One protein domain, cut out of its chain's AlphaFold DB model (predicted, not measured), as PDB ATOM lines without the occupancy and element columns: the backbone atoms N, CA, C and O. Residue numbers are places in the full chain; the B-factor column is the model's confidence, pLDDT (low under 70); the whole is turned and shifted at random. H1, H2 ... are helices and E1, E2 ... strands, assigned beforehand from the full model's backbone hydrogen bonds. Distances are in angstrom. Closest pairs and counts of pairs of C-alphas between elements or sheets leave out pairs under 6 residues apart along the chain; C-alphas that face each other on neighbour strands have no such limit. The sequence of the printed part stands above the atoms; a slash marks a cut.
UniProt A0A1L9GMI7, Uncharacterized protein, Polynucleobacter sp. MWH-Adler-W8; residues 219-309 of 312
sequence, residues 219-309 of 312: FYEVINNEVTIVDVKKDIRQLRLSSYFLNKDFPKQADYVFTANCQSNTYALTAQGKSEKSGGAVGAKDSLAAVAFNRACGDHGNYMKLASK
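AT A GLANCE: This is residues 219 to 309 of the 312 residues of an uncharacterized protein of Polynucleobacter sp. MWH-Adler-W8 (UniProt A0A1L9GMI7). One twisted sheet of six strands forms a wall, with the single helix H1 packed over one of its faces and the other face bare of any named helix. The long strands E2 and E3 make the long axis, while E5 and the short last strand E6 are at opposite edges. The printed part has 91 residues with six named strands and one named helix, in the order E1 E2 E3 E4 E5 H1 E6; the sheet runs E5 E4 E3 E2 E1 E6 and is mixed, with just E1 and E6 parallel. The class is mostly strand. The whole is compact, with a radius of gyration of the C-alphas of 13.0 A and spans of 43 by 29 by 26 A.

HOW THE PARTS SIT: E1, residues 219 to 231, bends by 74 degrees at residue 224. It forms a hairpin with E2, residues 236 to 245, antiparallel at 166 degrees, with N 221 and O 242 2.8 A apart and N 238 and O 228 2.8 A apart, both within hydrogen-bond range. E3, residues 252 to 261, is antiparallel to E2 at 159 degrees in a second hairpin, with N 256 and O 241 at 2.7 A. E4, residues 266 to 271, forms a hairpin with E3, antiparallel at 153 degrees, with N 259 and O 268 at 2.8 A. E5, residues 277 to 281, forms a hairpin with E4, antiparallel at 163 degrees, with N 269 and O 278 at 2.7 A. E1 to E5 are a meander, each strand the antiparallel neighbour of the one before. H1, residues 288 to 297, is on the sheet, and the sheet with this helix on one face makes two layers. The closest C-alphas of H1 and E3 are those of Phe 293 and Ala 260, 5.9 A apart, and those of H1 and E2 are Ala 296 and Arg 237, 6.0 A apart. Every O i to N i+4 pair in H1 is within hydrogen-bond range. E6, residues 305 to 308, is parallel to E1 at 37 degrees, with N 227 and O 305 at 2.8 A; E6 and E3 are apart.

IN THESE COORDINATES: E1 begins at C-alpha 219, (201.800, 192.644, 183.445), and measures 28.2 A. E2 measures 29.2 A, E3 27.3 A, E4 17.2 A and E5 13.6 A. H1 measures 14.1 A from C-alpha 288, (201.407, 194.467, 193.028). E6 measures 9.8 A and ends at C-alpha 308, (213.307, 174.468, 199.575).

THE WHOLE: The two C-alphas farthest apart are those of Lys 233 and Lys 248, 44.2 A. The printed part has no cut and no long link. The mean pLDDT of the printed part is 79.0; residues under 70 include 244 to 251, 284 to 286 and 300 to 304.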
ATOM      1  N   PHE A 219     202.218 193.916 182.857       65.06
ATOM      2  CA  PHE A 219     201.800 192.644 183.445       65.06
ATOM      3  C   PHE A 219     202.964 191.939 184.134       65.06
ATOM      4  O   PHE A 219     204.087 192.026 183.649       65.06
ATOM      5  N   TYR A 220     202.686 191.225 185.235       70.31
ATOM      6  CA  TYR A 220     203.658 190.421 185.985       70.31
ATOM      7  C   TYR A 220     203.264 188.935 186.071       70.31
ATOM      8  O   TYR A 220     202.130 188.602 186.407       70.31
ATOM      9  N   GLU A 221     204.226 188.041 185.840       70.44
ATOM     10  CA  GLU A 221     204.106 186.577 185.877       70.44
ATOM     11  C   GLU A 221     204.973 185.990 186.991       70.44
ATOM     12  O   GLU A 221     206.132 186.372 187.097       70.44
ATOM     13  N   VAL A 222     204.485 185.001 187.753       74.31
ATOM     14  CA  VAL A 222     205.347 184.215 188.653       74.31
ATOM     15  C   VAL A 222     206.017 183.072 187.892       74.31
ATOM     16  O   VAL A 222     205.368 182.095 187.515       74.31
ATOM     17  N   ILE A 223     207.334 183.154 187.715       76.56
ATOM     18  CA  ILE A 223     208.104 182.176 186.941       76.56
ATOM     19  C   ILE A 223     207.986 180.788 187.589       76.56
ATOM     20  O   ILE A 223     208.237 180.617 188.785       76.56
ATOM     21  N   ASN A 224     207.622 179.786 186.782       75.69
ATOM     22  CA  ASN A 224     207.435 178.377 187.165       75.69
ATOM     23  C   ASN A 224     206.341 178.103 188.213       75.69
ATOM     24  O   ASN A 224     206.204 176.957 188.649       75.69
ATOM     25  N   ASN A 225     205.559 179.114 188.615       67.81
ATOM     26  CA  ASN A 225     204.674 179.050 189.783       67.81
ATOM     27  C   ASN A 225     205.390 178.481 191.020       67.81
ATOM     28  O   ASN A 225     204.832 177.669 191.752       67.81
ATOM     29  N   GLU A 226     206.651 178.855 191.225       80.25
ATOM     30  CA  GLU A 226     207.473 178.321 192.308       80.25
ATOM     31  C   GLU A 226     207.717 179.393 193.371       80.25
ATOM     32  O   GLU A 226     208.126 180.516 193.065       80.25
ATOM     33  N   VAL A 227     207.493 179.026 194.630       87.00
ATOM     34  CA  VAL A 227     207.952 179.776 195.796       87.00
ATOM     35  C   VAL A 227     209.103 179.008 196.422       87.00
ATOM     36  O   VAL A 227     208.957 177.858 196.821       87.00
ATOM     37  N   THR A 228     210.254 179.652 196.548       92.06
ATOM     38  CA  THR A 228     211.385 179.124 197.302       92.06
ATOM     39  C   THR A 228     211.290 179.565 198.758       92.06
ATOM     40  O   THR A 228     211.273 180.760 199.044       92.06
ATOM     41  N   ILE A 229     211.289 178.621 199.694       91.31
ATOM     42  CA  ILE A 229     211.437 178.914 201.119       91.31
ATOM     43  C   ILE A 229     212.920 179.187 201.391       91.31
ATOM     44  O   ILE A 229     213.774 178.319 201.189       91.31
ATOM     45  N   VAL A 230     213.225 180.415 201.810       91.75
ATOM     46  CA  VAL A 230     214.596 180.899 202.030       91.75
ATOM     47  C   VAL A 230     214.997 180.795 203.494       91.75
ATOM     48  O   VAL A 230     216.130 180.420 203.783       91.75
ATOM     49  N   ASP A 231     214.076 181.106 204.405       88.62
ATOM     50  CA  ASP A 231     214.265 180.952 205.847       88.62
ATOM     51  C   ASP A 231     212.973 180.404 206.452       88.62
ATOM     52  O   ASP A 231     211.967 181.106 206.527       88.62
ATOM     53  N   VAL A 232     213.002 179.142 206.880       87.69
ATOM     54  CA  VAL A 232     211.840 178.465 207.474       87.69
ATOM     55  C   VAL A 232     211.467 179.083 208.824       87.69
ATOM     56  O   VAL A 232     210.289 179.179 209.147       87.69
ATOM     57  N   LYS A 233     212.448 179.532 209.622       89.88
ATOM     58  CA  LYS A 233     212.194 180.055 210.976       89.88
ATOM     59  C   LYS A 233     211.484 181.400 210.926       89.88
ATOM     60  O   LYS A 233     210.593 181.656 211.730       89.88
ATOM     61  N   LYS A 234     211.889 182.246 209.981       88.81
ATOM     62  CA  LYS A 234     211.301 183.574 209.763       88.81
ATOM     63  C   LYS A 234     210.159 183.570 208.740       88.81
ATOM     64  O   LYS A 234     209.645 184.634 208.418       88.81
ATOM     65  N   ASP A 235     209.812 182.397 208.205       90.62
ATOM     66  CA  ASP A 235     208.891 182.204 207.075       90.62
ATOM     67  C   ASP A 235     209.151 183.197 205.927       90.62
ATOM     68  O   ASP A 235     208.259 183.896 205.437       90.62
ATOM     69  N   ILE A 236     210.425 183.305 205.536       93.75
ATOM     70  CA  ILE A 236     210.845 184.143 204.413       93.75
ATOM     71  C   ILE A 236     210.784 183.314 203.143       93.75
ATOM     72  O   ILE A 236     211.446 182.277 203.011       93.75
ATOM     73  N   ARG A 237     210.030 183.824 202.178       93.88
ATOM     74  CA  ARG A 237     209.737 183.162 200.914       93.88
ATOM     75  C   ARG A 237     210.125 184.047 199.745       93.88
ATOM     76  O   ARG A 237     210.012 185.268 199.811       93.88
ATOM     77  N   GLN A 238     210.595 183.434 198.670       93.75
ATOM     78  CA  GLN A 238     210.984 184.120 197.446       93.75
ATOM     79  C   GLN A 238     210.233 183.570 196.251       93.75
ATOM     80  O   GLN A 238     210.102 182.363 196.097       93.75
ATOM     81  N   LEU A 239     209.814 184.463 195.368       89.25
ATOM     82  CA  LEU A 239     209.299 184.112 194.056       89.25
ATOM     83  C   LEU A 239     209.980 184.975 192.999       89.25
ATOM     84  O   LEU A 239     210.453 186.083 193.272       89.25
ATOM     85  N   ARG A 240     210.076 184.439 191.786       89.38
ATOM     86  CA  ARG A 240     210.619 185.169 190.641       89.38
ATOM     87  C   ARG A 240     209.463 185.717 189.826       89.38
ATOM     88  O   ARG A 240     208.522 184.975 189.561       89.38
ATOM     89  N   LEU A 241     209.553 186.982 189.435       84.88
ATOM     90  CA  LEU A 241     208.574 187.632 188.576       84.88
ATOM     91  C   LEU A 241     209.191 187.967 187.222       84.88
ATOM     92  O   LEU A 241     210.321 188.437 187.192       84.88
ATOM     93  N   SER A 242     208.441 187.805 186.141       79.69
ATOM     94  CA  SER A 242     208.722 188.446 184.851       79.69
ATOM     95  C   SER A 242     207.695 189.547 184.632       79.69
ATOM     96  O   SER A 242     206.535 189.352 184.972       79.69
ATOM     97  N   SER A 243     208.087 190.674 184.051       76.94
ATOM     98  CA  SER A 243     207.172 191.730 183.615       76.94
ATOM     99  C   SER A 243     207.178 191.892 182.107       76.94
ATOM    100  O   SER A 243     208.215 191.681 181.473       76.94
ATOM    101  N   TYR A 244     206.048 192.295 181.540       67.12
ATOM    102  CA  TYR A 244     205.880 192.504 180.106       67.12
ATOM    103  C   TYR A 244     204.936 193.679 179.857       67.12
ATOM    104  O   TYR A 244     204.034 193.932 180.656       67.12
ATOM    105  N   PHE A 245     205.110 194.370 178.734       62.09
ATOM    106  CA  PHE A 245     204.161 195.400 178.318       62.09
ATOM    107  C   PHE A 245     202.916 194.769 177.694       62.09
ATOM    108  O   PHE A 245     203.015 193.883 176.847       62.09
ATOM    109  N   LEU A 246     201.740 195.258 178.076       55.22
ATOM    110  CA  LEU A 246     200.452 194.883 177.510       55.22
ATOM    111  C   LEU A 246     200.244 195.623 176.182       55.22
ATOM    112  O   LEU A 246     199.511 196.604 176.089       55.22
ATOM    113  N   ASN A 247     200.945 195.166 175.150       51.81
ATOM    114  CA  ASN A 247     200.760 195.592 173.767       51.81
ATOM    115  C   ASN A 247     200.707 194.352 172.850       51.81
ATOM    116  O   ASN A 247     200.775 193.222 173.331       51.81
ATOM    117  N   LYS A 248     200.570 194.556 171.534       45.69
ATOM    118  CA  LYS A 248     200.340 193.485 170.547       45.69
ATOM    119  C   LYS A 248     201.320 192.306 170.648       45.69
ATOM    120  O   LYS A 248     200.905 191.169 170.443       45.69
ATOM    121  N   ASP A 249     202.578 192.576 170.989       49.19
ATOM    122  CA  ASP A 249     203.665 191.594 170.928       49.19
ATOM    123  C   ASP A 249     204.143 191.131 172.317       49.19
ATOM    124  O   ASP A 249     205.075 190.335 172.410       49.19
ATOM    125  N   PHE A 250     203.522 191.622 173.398       52.75
ATOM    126  CA  PHE A 250     203.865 191.299 174.790       52.75
ATOM    127  C   PHE A 250     205.380 191.305 175.097       52.75
ATOM    128  O   PHE A 250     205.903 190.345 175.674       52.75
ATOM    129  N   PRO A 251     206.133 192.359 174.725       66.12
ATOM    130  CA  PRO A 251     207.569 192.374 174.911       66.12
ATOM    131  C   PRO A 251     207.901 192.352 176.401       66.12
ATOM    132  O   PRO A 251     207.351 193.114 177.205       66.12
ATOM    133  N   LYS A 252     208.835 191.470 176.760       76.62
ATOM    134  CA  LYS A 252     209.349 191.351 178.121       76.62
ATOM    135  C   LYS A 252     210.071 192.635 178.523       76.62
ATOM    136  O   LYS A 252     210.941 193.115 177.803       76.62
ATOM    137  N   GLN A 253     209.719 193.163 179.688       81.56
ATOM    138  CA  GLN A 253     210.273 194.395 180.236       81.56
ATOM    139  C   GLN A 253     211.435 194.110 181.196       81.56
ATOM    140  O   GLN A 253     212.515 194.674 181.036       81.56
ATOM    141  N   ALA A 254     211.226 193.264 182.205       85.12
ATOM    142  CA  ALA A 254     212.228 192.983 183.238       85.12
ATOM    143  C   ALA A 254     211.877 191.744 184.067       85.12
ATOM    144  O   ALA A 254     210.704 191.405 184.196       85.12
ATOM    145  N   ASP A 255     212.886 191.141 184.696       87.62
ATOM    146  CA  ASP A 255     212.713 190.118 185.729       87.62
ATOM    147  C   ASP A 255     212.927 190.704 187.122       87.62
ATOM    148  O   ASP A 255     213.743 191.605 187.312       87.62
ATOM    149  N   TYR A 256     212.245 190.148 188.118       89.75
ATOM    150  CA  TYR A 256     212.366 190.536 189.514       89.75
ATOM    151  C   TYR A 256     212.463 189.323 190.432       89.75
ATOM    152  O   TYR A 256     212.001 188.222 190.132       89.75
ATOM    153  N   VAL A 257     213.035 189.553 191.604       92.75
ATOM    154  CA  VAL A 257     212.945 188.671 192.760       92.75
ATOM    155  C   VAL A 257     212.099 189.379 193.802       92.75
ATOM    156  O   VAL A 257     212.477 190.437 194.307       92.75
ATOM    157  N   PHE A 258     210.958 188.786 194.122       93.19
ATOM    158  CA  PHE A 258     210.100 189.224 195.208       93.19
ATOM    159  C   PHE A 258     210.389 188.367 196.439       93.19
ATOM    160  O   PHE A 258     210.357 187.140 196.369       93.19
ATOM    161  N   THR A 259     210.698 189.011 197.557       94.75
ATOM    162  CA  THR A 259     210.970 188.381 198.850       94.75
ATOM    163  C   THR A 259     209.896 188.821 199.829       94.75
ATOM    164  O   THR A 259     209.760 190.014 200.077       94.75
ATOM    165  N   ALA A 260     209.159 187.875 200.395       95.00
ATOM    166  CA  ALA A 260     208.136 188.110 201.403       95.00
ATOM    167  C   ALA A 260     208.611 187.607 202.766       95.00
ATOM    168  O   ALA A 260     209.190 186.524 202.853       95.00
ATOM    169  N   ASN A 261     208.328 188.365 203.822       95.25
ATOM    170  CA  ASN A 261     208.342 187.868 205.191       95.25
ATOM    171  C   ASN A 261     206.891 187.652 205.632       95.25
ATOM    172  O   ASN A 261     206.172 188.612 205.925       95.25
ATOM    173  N   CYS A 262     206.473 186.386 205.659       91.12
ATOM    174  CA  CYS A 262     205.083 186.019 205.898       91.12
ATOM    175  C   CYS A 262     204.628 186.280 207.341       91.12
ATOM    176  O   CYS A 262     203.437 186.464 207.574       91.12
ATOM    177  N   GLN A 263     205.559 186.360 208.298       92.00
ATOM    178  CA  GLN A 263     205.253 186.654 209.701       92.00
ATOM    179  C   GLN A 263     205.067 188.153 209.952       92.00
ATOM    180  O   GLN A 263     204.173 188.547 210.697       92.00
ATOM    181  N   SER A 264     205.906 189.000 209.347       91.75
ATOM    182  CA  SER A 264     205.877 190.453 209.582       91.75
ATOM    183  C   SER A 264     205.057 191.246 208.563       91.75
ATOM    184  O   SER A 264     204.990 192.465 208.676       91.75
ATOM    185  N   ASN A 265     204.461 190.585 207.566       89.38
ATOM    186  CA  ASN A 265     203.683 191.216 206.496       89.38
ATOM    187  C   ASN A 265     204.460 192.310 205.734       89.38
ATOM    188  O   ASN A 265     203.951 193.395 205.442       89.38
ATOM    189  N   THR A 266     205.732 192.026 205.447       93.75
ATOM    190  CA  THR A 266     206.627 192.921 204.704       93.75
ATOM    191  C   THR A 266     207.199 192.236 203.475       93.75
ATOM    192  O   THR A 266     207.264 191.006 203.393       93.75
ATOM    193  N   TYR A 267     207.633 193.040 202.508       95.12
ATOM    194  CA  TYR A 267     208.218 192.543 201.274       95.12
ATOM    195  C   TYR A 267     209.409 193.379 200.801       95.12
ATOM    196  O   TYR A 267     209.591 194.532 201.194       95.12
ATOM    197  N   ALA A 268     210.193 192.787 199.907       93.88
ATOM    198  CA  ALA A 268     211.180 193.467 199.086       93.88
ATOM    199  C   ALA A 268     211.095 192.959 197.642       93.88
ATOM    200  O   ALA A 268     211.034 191.755 197.401       93.88
ATOM    201  N   LEU A 269     211.133 193.872 196.680       91.00
ATOM    202  CA  LEU A 269     211.178 193.612 195.251       91.00
ATOM    203  C   LEU A 269     212.525 194.104 194.712       91.00
ATOM    204  O   LEU A 269     212.928 195.244 194.928       91.00
ATOM    205  N   THR A 270     213.250 193.221 194.034       90.56
ATOM    206  CA  THR A 270     214.555 193.530 193.433       90.56
ATOM    207  C   THR A 270     214.504 193.206 191.952       90.56
ATOM    208  O   THR A 270     214.258 192.055 191.598       90.56
ATOM    209  N   ALA A 271     214.739 194.184 191.080       87.56
ATOM    210  CA  ALA A 271     214.870 193.918 189.649       87.56
ATOM    211  C   ALA A 271     216.194 193.186 189.368       87.56
ATOM    212  O   ALA A 271     217.243 193.564 189.891       87.56
ATOM    213  N   GLN A 272     216.166 192.134 188.550       80.25
ATOM    214  CA  GLN A 272     217.380 191.423 188.155       80.25
ATOM    215  C   GLN A 272     218.332 192.366 187.411       80.25
ATOM    216  O   GLN A 272     217.925 193.115 186.527       80.25
ATOM    217  N   GLY A 273     219.611 192.340 187.792       74.31
ATOM    218  CA  GLY A 273     220.636 193.220 187.225       74.31
ATOM    219  C   GLY A 273     220.647 194.648 187.787       74.31
ATOM    220  O   GLY A 273     221.500 195.433 187.382       74.31
ATOM    221  N   LYS A 274     219.760 194.993 188.733       73.75
ATOM    222  CA  LYS A 274     219.763 196.287 189.436       73.75
ATOM    223  C   LYS A 274     220.002 196.097 190.936       73.75
ATOM    224  O   LYS A 274     219.565 195.114 191.529       73.75
ATOM    225  N   SER A 275     220.709 197.043 191.553       66.44
ATOM    226  CA  SER A 275     220.977 197.060 193.001       66.44
ATOM    227  C   SER A 275     219.845 197.689 193.818       66.44
ATOM    228  O   SER A 275     219.772 197.470 195.028       66.44
ATOM    229  N   GLU A 276     218.960 198.447 193.168       70.00
ATOM    230  CA  GLU A 276     217.804 199.075 193.801       70.00
ATOM    231  C   GLU A 276     216.801 198.029 194.289       70.00
ATOM    232  O   GLU A 276     216.307 197.186 193.533       70.00
ATOM    233  N   LYS A 277     216.500 198.114 195.584       78.12
ATOM    234  CA  LYS A 277     215.477 197.320 196.253       78.12
ATOM    235  C   LYS A 277     214.360 198.260 196.666       78.12
ATOM    236  O   LYS A 277     214.597 199.172 197.452       78.12
ATOM    237  N   SER A 278     213.156 198.020 196.165       83.69
ATOM    238  CA  SER A 278     211.947 198.619 196.725       83.69
ATOM    239  C   SER A 278     211.342 197.645 197.732       83.69
ATOM    240  O   SER A 278     211.491 196.432 197.601       83.69
ATOM    241  N   GLY A 279     210.708 198.139 198.788       87.19
ATOM    242  CA  GLY A 279     210.153 197.266 199.817       87.19
ATOM    243  C   GLY A 279     209.548 198.037 200.975       87.19
ATOM    244  O   GLY A 279     209.786 199.234 201.129       87.19
ATOM    245  N   GLY A 280     208.758 197.341 201.782       90.31
ATOM    246  CA  GLY A 280     208.026 197.935 202.892       90.31
ATOM    247  C   GLY A 280     206.951 197.003 203.439       90.31
ATOM    248  O   GLY A 280     206.978 195.792 203.205       90.31
ATOM    249  N   ALA A 281     206.009 197.580 204.181       90.19
ATOM    250  CA  ALA A 281     204.790 196.888 204.578       90.19
ATOM    251  C   ALA A 281     203.902 196.625 203.356       90.19
ATOM    252  O   ALA A 281     203.882 197.409 202.406       90.19
ATOM    253  N   VAL A 282     203.166 195.516 203.384       85.12
ATOM    254  CA  VAL A 282     202.162 195.223 202.360       85.12
ATOM    255  C   VAL A 282     201.029 196.248 202.464       85.12
ATOM    256  O   VAL A 282     200.424 196.401 203.522       85.12
ATOM    257  N   GLY A 283     200.792 196.977 201.371       75.94
ATOM    258  CA  GLY A 283     199.808 198.058 201.289       75.94
ATOM    259  C   GLY A 283     198.417 197.587 200.857       75.94
ATOM    260  O   GLY A 283     197.926 196.552 201.303       75.94
ATOM    261  N   ALA A 284     197.777 198.369 199.984       69.56
ATOM    262  CA  ALA A 284     196.437 198.096 199.470       69.56
ATOM    263  C   ALA A 284     196.350 196.722 198.776       69.56
ATOM    264  O   ALA A 284     197.311 196.277 198.141       69.56
ATOM    265  N   LYS A 285     195.210 196.036 198.932       63.31
ATOM    266  CA  LYS A 285     195.009 194.637 198.498       63.31
ATOM    267  C   LYS A 285     195.165 194.438 196.988       63.31
ATOM    268  O   LYS A 285     195.547 193.355 196.559       63.31
ATOM    269  N   ASP A 286     194.870 195.478 196.229       56.81
ATOM    270  CA  ASP A 286     194.955 195.579 194.777       56.81
ATOM    271  C   ASP A 286     196.355 195.962 194.280       56.81
ATOM    272  O   ASP A 286     196.587 195.940 193.084       56.81
ATOM    273  N   SER A 287     197.314 196.270 195.160       70.62
ATOM    274  CA  SER A 287     198.687 196.588 194.753       70.62
ATOM    275  C   SER A 287     199.480 195.347 194.325       70.62
ATOM    276  O   SER A 287     199.325 194.261 194.894       70.62
ATOM    277  N   LEU A 288     200.448 195.521 193.411       77.38
ATOM    278  CA  LEU A 288     201.407 194.467 193.028       77.38
ATOM    279  C   LEU A 288     202.037 193.785 194.252       77.38
ATOM    280  O   LEU A 288     202.218 192.568 194.275       77.38
ATOM    281  N   ALA A 289     202.368 194.574 195.275       81.75
ATOM    282  CA  ALA A 289     202.974 194.090 196.505       81.75
ATOM    283  C   ALA A 289     202.057 193.134 197.273       81.75
ATOM    284  O   ALA A 289     202.506 192.060 197.673       81.75
ATOM    285  N   ALA A 290     200.783 193.489 197.458       72.81
ATOM    286  CA  ALA A 290     199.820 192.647 198.165       72.81
ATOM    287  C   ALA A 290     199.496 191.371 197.394       72.81
ATOM    288  O   ALA A 290     199.450 190.284 197.977       72.81
ATOM    289  N   VAL A 291     199.368 191.484 196.076       73.00
ATOM    290  CA  VAL A 291     199.162 190.346 195.186       73.00
ATOM    291  C   VAL A 291     200.349 189.383 195.257       73.00
ATOM    292  O   VAL A 291     200.169 188.201 195.548       73.00
ATOM    293  N   ALA A 292     201.576 189.867 195.054       80.94
ATOM    294  CA  ALA A 292     202.776 189.034 195.113       80.94
ATOM    295  C   ALA A 292     203.012 188.454 196.519       80.94
ATOM    296  O   ALA A 292     203.405 187.292 196.650       80.94
ATOM    297  N   PHE A 293     202.705 189.209 197.577       85.25
ATOM    298  CA  PHE A 293     202.771 188.722 198.952       85.25
ATOM    299  C   PHE A 293     201.784 187.583 199.200       85.25
ATOM    300  O   PHE A 293     202.171 186.535 199.717       85.25
ATOM    301  N   ASN A 294     200.532 187.738 198.762       79.19
ATOM    302  CA  ASN A 294     199.546 186.669 198.831       79.19
ATOM    303  C   ASN A 294     200.031 185.426 198.071       79.19
ATOM    304  O   ASN A 294     199.893 184.324 198.590       79.19
ATOM    305  N   ARG A 295     200.673 185.575 196.904       77.50
ATOM    306  CA  ARG A 295     201.256 184.448 196.149       77.50
ATOM    307  C   ARG A 295     202.406 183.749 196.871       77.50
ATOM    308  O   ARG A 295     202.529 182.534 196.758       77.50
ATOM    309  N   ALA A 296     203.230 184.488 197.607       86.00
ATOM    310  CA  ALA A 296     204.323 183.910 198.383       86.00
ATOM    311  C   ALA A 296     203.824 183.198 199.654       86.00
ATOM    312  O   ALA A 296     204.253 182.082 199.955       86.00
ATOM    313  N   CYS A 297     202.935 183.851 200.403       83.62
ATOM    314  CA  CYS A 297     202.596 183.485 201.780       83.62
ATOM    315  C   CYS A 297     201.239 182.796 201.942       83.62
ATOM    316  O   CYS A 297     201.029 182.101 202.932       83.62
ATOM    317  N   GLY A 298     200.318 182.989 200.998       75.50
ATOM    318  CA  GLY A 298     199.002 182.358 201.017       75.50
ATOM    319  C   GLY A 298     199.065 180.861 200.726       75.50
ATOM    320  O   GLY A 298     200.034 180.357 200.152       75.50
ATOM    321  N   ASP A 299     198.004 180.155 201.105       70.06
ATOM    322  CA  ASP A 299     197.790 178.774 200.687       70.06
ATOM    323  C   ASP A 299     197.128 178.757 199.307       70.06
ATOM    324  O   ASP A 299     196.025 179.273 199.118       70.06
ATOM    325  N   HIS A 300     197.830 178.176 198.337       60.78
ATOM    326  CA  HIS A 300     197.345 178.015 196.968       60.78
ATOM    327  C   HIS A 300     197.228 176.535 196.569       60.78
ATOM    328  O   HIS A 300     196.973 176.228 195.404       60.78
ATOM    329  N   GLY A 301     197.429 175.592 197.495       61.12
ATOM    330  CA  GLY A 301     197.469 174.161 197.184       61.12
ATOM    331  C   GLY A 301     198.464 173.824 196.063       61.12
ATOM    332  O   GLY A 301     199.579 174.340 196.017       61.12
ATOM    333  N   ASN A 302     198.046 172.993 195.102       56.72
ATOM    334  CA  ASN A 302     198.897 172.521 193.995       56.72
ATOM    335  C   ASN A 302     199.305 173.614 192.985       56.72
ATOM    336  O   ASN A 302     200.076 173.349 192.063       56.72
ATOM    337  N   TYR A 303     198.766 174.827 193.119       52.28
ATOM    338  CA  TYR A 303     199.028 175.937 192.209       52.28
ATOM    339  C   TYR A 303     200.453 176.490 192.350       52.28
ATOM    340  O   TYR A 303     201.095 176.731 191.325       52.28
ATOM    341  N   MET A 304     200.928 176.697 193.589       65.50
ATOM    342  CA  MET A 304     202.289 177.160 193.873       65.50
ATOM    343  C   MET A 304     203.134 175.980 194.335       65.50
ATOM    344  O   MET A 304     202.865 175.369 195.366       65.50
ATOM    345  N   LYS A 305     204.206 175.690 193.604       77.31
ATOM    346  CA  LYS A 305     205.206 174.714 194.024       77.31
ATOM    347  C   LYS A 305     206.067 175.328 195.117       77.31
ATOM    348  O   LYS A 305     206.722 176.341 194.889       77.31
ATOM    349  N   LEU A 306     206.093 174.703 196.287       80.12
ATOM    350  CA  LEU A 306     207.035 175.055 197.340       80.12
ATOM    351  C   LEU A 306     208.351 174.314 197.093       80.12
ATOM    352  O   LEU A 306     208.411 173.090 197.174       80.12
ATOM    353  N   ALA A 307     209.401 175.066 196.791       83.12
ATOM    354  CA  ALA A 307     210.766 174.572 196.718       83.12
ATOM    355  C   ALA A 307     211.516 174.972 197.993       83.12
ATOM    356  O   ALA A 307     211.358 176.083 198.498       83.12
ATOM    357  N   SER A 308     212.364 174.094 198.517       78.00
ATOM    358  CA  SER A 308     213.307 174.468 199.575       78.00
ATOM    359  C   SER A 308     214.675 174.718 198.953       78.00
ATOM    360  O   SER A 308     215.047 174.070 197.972       78.00
ATOM    361  N   LYS A 309     215.459 175.635 199.526       63.88
ATOM    362  CA  LYS A 309     216.789 176.000 199.008       63.88
ATOM    363  C   LYS A 309     217.837 174.860 199.040       63.88
ATOM    364  O   LYS A 309     219.000 175.120 198.764       63.88
TER     365      LYS A 309